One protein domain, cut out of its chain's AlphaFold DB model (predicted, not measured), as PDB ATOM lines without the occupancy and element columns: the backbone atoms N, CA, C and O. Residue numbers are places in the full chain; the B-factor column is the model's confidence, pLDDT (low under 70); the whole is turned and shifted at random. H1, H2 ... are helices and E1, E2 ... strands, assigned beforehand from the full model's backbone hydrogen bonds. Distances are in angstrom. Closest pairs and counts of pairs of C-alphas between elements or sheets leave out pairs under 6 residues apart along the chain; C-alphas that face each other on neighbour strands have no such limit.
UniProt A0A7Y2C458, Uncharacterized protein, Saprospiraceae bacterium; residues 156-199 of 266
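This is residues 156 to 199 of the 266 residues of an uncharacterized protein of Saprospiraceae bacterium (UniProt A0A7Y2C458). The domain is a long, thin, twisted ribbon two strands wide, in which the chain runs out along E1 and E2, turns through a loop and the short helix H1 at one end, and folds back along E3 and E4. The ribbon is interrupted partway, leaving E2 beside E3 next to the loop end and E1 beside E4 at the other end, where the first and last printed residues lie. The 44 printed residues hold four named strands and one named helix in the order E1, E2, H1, E3, E4, with two antiparallel sheets, E2 - E3 and E1 - E4; the class is mostly strand. The whole is extended, a rod with spans of 51 by 13 by 11 A and a radius of gyration of the C-alphas of 16.5 A.

E2, residues 165 to 172, and E3, residues 186 to 193, are antiparallel neighbours, their directions 150 degrees apart. The C-alphas of 168 and 190 face each other at 4.6 A. N 167 and O 191 are within hydrogen-bond range at 2.9 A, as are N 189 and O 169 at 2.8 A. E3 bends by 51 degrees at residue 190 and runs on into E4, residues 196 to 199, across a break of 2 residues, at 23 degrees. E1, residues 156 to 162, runs on into E2 across a break of 2 residues, at 64 degrees. E1 and E4 are antiparallel neighbours, also with 150 degrees between their directions. N 159 and O 198 are within hydrogen-bond range at 2.8 A, and so are N 196 and O 162 at 2.9 A. E1 and E3 are apart, and so are E2 and E4. H1, residues 182 to 185, is joined to E3 by a tight link with 0 residues between them. The closest C-alphas of E2 and H1 are those of Lys 172 and Cys 185, 5.9 A apart. H1 is too short for any O i to N i+4 pair; its one O i to N i+3 pair is within hydrogen-bond range. H1 is apart from E1 and E4.

E2 measures 21.3 A from first to last C-alpha, beginning at C-alpha 165 (-35.159, 40.778, -22.707). E3 measures 19.4 A, E1 17.1 A and E4 10.1 A, while H1 measures 5.5 A. E1 begins at C-alpha 156 (-56.545, 45.244, -23.662), and E4 ends at C-alpha 199 (-52.453, 48.839, -19.950).

The two C-alphas farthest apart are those of Asp 157 and Pro 180, at 51.9 A, while the first and last printed C-alphas are 6.6 A apart. The printed part has no cut. The link from E2 to H1, with 9 residues, is short; the other three links are tight. The mean pLDDT of the printed part is 91.4, and no printed residue is under 70.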
ATOM      1  N   GLU A 156     -57.474  44.317 -24.297       92.56
ATOM      2  CA  GLU A 156     -56.545  45.244 -23.662       92.56
ATOM      3  C   GLU A 156     -55.696  45.935 -24.721       92.56
ATOM      4  O   GLU A 156     -55.063  45.281 -25.551       92.56
ATOM      5  N   ASP A 157     -55.668  47.262 -24.671       90.12
ATOM      6  CA  ASP A 157     -54.689  48.050 -25.406       90.12
ATOM      7  C   ASP A 157     -53.480  48.274 -24.501       90.12
ATOM      8  O   ASP A 157     -53.606  48.833 -23.405       90.12
ATOM      9  N   VAL A 158     -52.316  47.789 -24.931       93.44
ATOM     10  CA  VAL A 158     -51.102  47.753 -24.113       93.44
ATOM     11  C   VAL A 158     -49.954  48.478 -24.798       93.44
ATOM     12  O   VAL A 158     -49.602  48.209 -25.946       93.44
ATOM     13  N   GLU A 159     -49.308  49.363 -24.050       94.81
ATOM     14  CA  GLU A 159     -48.068  50.011 -24.448       94.81
ATOM     15  C   GLU A 159     -46.882  49.278 -23.818       94.81
ATOM     16  O   GLU A 159     -46.806  49.096 -22.602       94.81
ATOM     17  N   VAL A 160     -45.923  48.859 -24.641       93.62
ATOM     18  CA  VAL A 160     -44.699  48.220 -24.151       93.62
ATOM     19  C   VAL A 160     -43.725  49.301 -23.685       93.62
ATOM     20  O   VAL A 160     -43.088  49.961 -24.503       93.62
ATOM     21  N   LEU A 161     -43.568  49.446 -22.369       94.88
ATOM     22  CA  LEU A 161     -42.591  50.357 -21.767       94.88
ATOM     23  C   LEU A 161     -41.167  49.813 -21.906       94.88
ATOM     24  O   LEU A 161     -40.231  50.561 -22.193       94.88
ATOM     25  N   LYS A 162     -40.998  48.497 -21.713       94.50
ATOM     26  CA  LYS A 162     -39.733  47.795 -21.964       94.50
ATOM     27  C   LYS A 162     -39.992  46.443 -22.619       94.50
ATOM     28  O   LYS A 162     -40.793  45.671 -22.095       94.50
ATOM     29  N   PRO A 163     -39.310  46.119 -23.730       94.94
ATOM     30  CA  PRO A 163     -39.478  44.827 -24.376       94.94
ATOM     31  C   PRO A 163     -38.938  43.706 -23.490       94.94
ATOM     32  O   PRO A 163     -38.017  43.908 -22.693       94.94
ATOM     33  N   ALA A 164     -39.479  42.501 -23.680       95.88
ATOM     34  CA  ALA A 164     -38.922  41.309 -23.063       95.88
ATOM     35  C   ALA A 164     -37.450  41.171 -23.471       95.88
ATOM     36  O   ALA A 164     -37.081  41.355 -24.635       95.88
ATOM     37  N   SER A 165     -36.599  40.878 -22.499       95.38
ATOM     38  CA  SER A 165     -35.159  40.778 -22.707       95.38
ATOM     39  C   SER A 165     -34.595  39.614 -21.911       95.38
ATOM     40  O   SER A 165     -35.300  38.963 -21.149       95.38
ATOM     41  N   THR A 166     -33.316  39.312 -22.102       96.56
ATOM     42  CA  THR A 166     -32.650  38.267 -21.325       96.56
ATOM     43  C   THR A 166     -31.418  38.845 -20.668       96.56
ATOM     44  O   THR A 166     -30.580  39.423 -21.365       96.56
ATOM     45  N   VAL A 167     -31.287  38.654 -19.362       95.06
ATOM     46  CA  VAL A 167     -30.137  39.127 -18.590       95.06
ATOM     47  C   VAL A 167     -29.365  37.948 -18.023       95.06
ATOM     48  O   VAL A 167     -29.913  36.873 -17.783       95.06
ATOM     49  N   TRP A 168     -28.066  38.140 -17.834       95.56
ATOM     50  CA  TRP A 168     -27.245  37.186 -17.109       95.56
ATOM     51  C   TRP A 168     -27.291  37.543 -15.629       95.56
ATOM     52  O   TRP A 168     -26.959  38.664 -15.253       95.56
ATOM     53  N   GLU A 169     -27.697  36.592 -14.796       95.19
ATOM     54  CA  GLU A 169     -27.730  36.723 -13.342       95.19
ATOM     55  C   GLU A 169     -26.892  35.602 -12.726       95.19
ATOM     56  O   GLU A 169     -26.931  34.454 -13.175       95.19
ATOM     57  N   LYS A 170     -26.113  35.921 -11.693       93.38
ATOM     58  CA  LYS A 170     -25.412  34.902 -10.914       93.38
ATOM     59  C   LYS A 170     -26.416  34.178 -10.021       93.38
ATOM     60  O   LYS A 170     -27.000  34.788  -9.132       93.38
ATOM     61  N   ARG A 171     -26.589  32.874 -10.227       90.38
ATOM     62  CA  ARG A 171     -27.430  32.015  -9.382       90.38
ATOM     63  C   ARG A 171     -26.619  30.862  -8.822       90.38
ATOM     64  O   ARG A 171     -25.613  30.449  -9.395       90.38
ATOM     65  N   LYS A 172     -27.063  30.330  -7.686       89.25
ATOM     66  CA  LYS A 172     -26.446  29.149  -7.082       89.25
ATOM     67  C   LYS A 172     -26.595  27.959  -8.026       89.25
ATOM     68  O   LYS A 172     -27.693  27.691  -8.508       89.25
ATOM     69  N   SER A 173     -25.498  27.249  -8.274       84.56
ATOM     70  CA  SER A 173     -25.541  26.023  -9.067       84.56
ATOM     71  C   SER A 173     -26.476  24.992  -8.426       84.56
ATOM     72  O   SER A 173     -26.440  24.783  -7.214       84.56
ATOM     73  N   GLU A 174     -27.283  24.313  -9.243       80.75
ATOM     74  CA  GLU A 174     -28.123  23.192  -8.793       80.75
ATOM     75  C   GLU A 174     -27.286  21.976  -8.364       80.75
ATOM     76  O   GLU A 174     -27.757  21.111  -7.627       80.75
ATOM     77  N   ARG A 175     -26.026  21.899  -8.810       84.25
ATOM     78  CA  ARG A 175     -25.104  20.838  -8.406       84.25
ATOM     79  C   ARG A 175     -24.461  21.188  -7.060       84.25
ATOM     80  O   ARG A 175     -24.096  22.347  -6.856       84.25
ATOM     81  N   PRO A 176     -24.263  20.207  -6.157       81.81
ATOM     82  CA  PRO A 176     -23.575  20.447  -4.897       81.81
ATOM     83  C   PRO A 176     -22.151  20.940  -5.174       81.81
ATOM     84  O   PRO A 176     -21.323  20.230  -5.745       81.81
ATOM     85  N   CYS A 177     -21.903  22.193  -4.808       85.62
ATOM     86  CA  CYS A 177     -20.611  22.847  -4.930       85.62
ATOM     87  C   CYS A 177     -19.794  22.592  -3.659       85.62
ATOM     88  O   CYS A 177     -20.288  22.808  -2.555       85.62
ATOM     89  N   ASN A 178     -18.549  22.137  -3.826       84.31
ATOM     90  CA  ASN A 178     -17.636  21.812  -2.724       84.31
ATOM     91  C   ASN A 178     -16.614  22.932  -2.440       84.31
ATOM     92  O   ASN A 178     -15.637  22.679  -1.734       84.31
ATOM     93  N   SER A 179     -16.784  24.137  -3.006       86.56
ATOM     94  CA  SER A 179     -15.900  25.262  -2.674       86.56
ATOM     95  C   SER A 179     -16.202  25.763  -1.255       86.56
ATOM     96  O   SER A 179     -17.377  25.866  -0.891       86.56
ATOM     97  N   PRO A 180     -15.180  26.067  -0.435       85.12
ATOM     98  CA  PRO A 180     -15.372  26.694   0.870       85.12
ATOM     99  C   PRO A 180     -15.850  28.152   0.775       85.12
ATOM    100  O   PRO A 180     -16.384  28.658   1.761       85.12
ATOM    101  N   ASP A 181     -15.678  28.815  -0.376       86.56
ATOM    102  CA  ASP A 181     -16.221  30.150  -0.640       86.56
ATOM    103  C   ASP A 181     -17.593  30.038  -1.342       86.56
ATOM    104  O   ASP A 181     -17.677  29.489  -2.446       86.56
ATOM    105  N   PRO A 182     -18.686  30.537  -0.733       84.56
ATOM    106  CA  PRO A 182     -20.013  30.535  -1.346       84.56
ATOM    107  C   PRO A 182     -20.090  31.265  -2.696       84.56
ATOM    108  O   PRO A 182     -20.939  30.908  -3.518       84.56
ATOM    109  N   GLU A 183     -19.229  32.258  -2.941       87.44
ATOM    110  CA  GLU A 183     -19.232  33.049  -4.181       87.44
ATOM    111  C   GLU A 183     -18.733  32.247  -5.394       87.44
ATOM    112  O   GLU A 183     -19.207  32.456  -6.515       87.44
ATOM    113  N   ASP A 184     -17.853  31.265  -5.177       86.19
ATOM    114  CA  ASP A 184     -17.351  30.362  -6.227       86.19
ATOM    115  C   ASP A 184     -18.427  29.396  -6.741       86.19
ATOM    116  O   ASP A 184     -18.295  28.791  -7.808       86.19
ATOM    117  N   CYS A 185     -19.507  29.230  -5.977       89.44
ATOM    118  CA  CYS A 185     -20.617  28.343  -6.306       89.44
ATOM    119  C   CYS A 185     -21.694  29.010  -7.175       89.44
ATOM    120  O   CYS A 185     -22.699  28.370  -7.519       89.44
ATOM    121  N   LEU A 186     -21.508  30.288  -7.514       92.69
ATOM    122  CA  LEU A 186     -22.406  31.041  -8.375       92.69
ATOM    123  C   LEU A 186     -22.053  30.820  -9.848       92.69
ATOM    124  O   LEU A 186     -20.928  31.044 -10.289       92.69
ATOM    125  N   VAL A 187     -23.050  30.429 -10.636       92.56
ATOM    126  CA  VAL A 187     -22.951  30.301 -12.091       92.56
ATOM    127  C   VAL A 187     -23.769  31.396 -12.760       92.56
ATOM    128  O   VAL A 187     -24.816  31.805 -12.256       92.56
ATOM    129  N   TRP A 188     -23.299  31.884 -13.906       93.38
ATOM    130  CA  TRP A 188     -24.088  32.791 -14.734       93.38
ATOM    131  C   TRP A 188     -25.229  32.010 -15.382       93.38
ATOM    132  O   TRP A 188     -25.006  31.147 -16.231       93.38
ATOM    133  N   CYS A 189     -26.453  32.323 -14.979       93.19
ATOM    134  CA  CYS A 189     -27.673  31.814 -15.578       93.19
ATOM    135  C   CYS A 189     -28.279  32.902 -16.462       93.19
ATOM    136  O   CYS A 189     -28.347  34.066 -16.068       93.19
ATOM    137  N   ARG A 190     -28.734  32.526 -17.658       95.38
ATOM    138  CA  ARG A 190     -29.543  33.412 -18.493       95.38
ATOM    139  C   ARG A 190     -30.972  33.372 -17.968       95.38
ATOM    140  O   ARG A 190     -31.545  32.293 -17.853       95.38
ATOM    141  N   VAL A 191     -31.507  34.533 -17.624       95.50
ATOM    142  CA  VAL A 191     -32.849  34.696 -17.072       95.50
ATOM    143  C   VAL A 191     -33.653  35.558 -18.029       95.50
ATOM    144  O   VAL A 191     -33.192  36.626 -18.446       95.50
ATOM    145  N   ASP A 192     -34.843  35.084 -18.376       96.62
ATOM    146  CA  ASP A 192     -35.791  35.848 -19.173       96.62
ATOM    147  C   ASP A 192     -36.450  36.909 -18.285       96.62
ATOM    148  O   ASP A 192     -36.995  36.610 -17.221       96.62
ATOM    149  N   VAL A 193     -36.366  38.164 -18.717       95.69
ATOM    150  CA  VAL A 193     -37.032  39.313 -18.106       95.69
ATOM    151  C   VAL A 193     -38.279  39.597 -18.943       95.69
ATOM    152  O   VAL A 193     -38.138  39.912 -20.132       95.69
ATOM    153  N   PRO A 194     -39.493  39.465 -18.376       95.56
ATOM    154  CA  PRO A 194     -40.722  39.728 -19.116       95.56
ATOM    155  C   PRO A 194     -40.794  41.198 -19.544       95.56
ATOM    156  O   PRO A 194     -40.135  42.062 -18.965       95.56
ATOM    157  N   ALA A 195     -41.593  41.481 -20.573       95.00
ATOM    158  CA  ALA A 195     -41.844  42.854 -20.990       95.00
ATOM    159  C   ALA A 195     -42.545  43.635 -19.866       95.00
ATOM    160  O   ALA A 195     -43.470  43.122 -19.235       95.00
ATOM    161  N   GLU A 196     -42.130  44.880 -19.640       93.81
ATOM    162  CA  GLU A 196     -42.893  45.818 -18.819       93.81
ATOM    163  C   GLU A 196     -43.929  46.478 -19.729       93.81
ATOM    164  O   GLU A 196     -43.566  47.171 -20.685       93.81
ATOM    165  N   VAL A 197     -45.208  46.238 -19.450       94.81
ATOM    166  CA  VAL A 197     -46.334  46.771 -20.224       94.81
ATOM    167  C   VAL A 197     -47.185  47.698 -19.365       94.81
ATOM    168  O   VAL A 197     -47.336  47.480 -18.164       94.81
ATOM    169  N   ASN A 198     -47.738  48.728 -19.991       92.56
ATOM    170  CA  ASN A 198     -48.727  49.626 -19.417       92.56
ATOM    171  C   ASN A 198     -50.065  49.397 -20.125       92.56
ATOM    172  O   ASN A 198     -50.141  49.543 -21.343       92.56
ATOM    173  N   VAL A 199     -51.110  49.028 -19.384       91.44
ATOM    174  CA  VAL A 199     -52.453  48.839 -19.950       91.44
ATOM    175  C   VAL A 199     -53.098  50.215 -20.101       91.44
ATOM    176  O   VAL A 199     -53.412  50.867 -19.108       91.44
TER     177      VAL A 199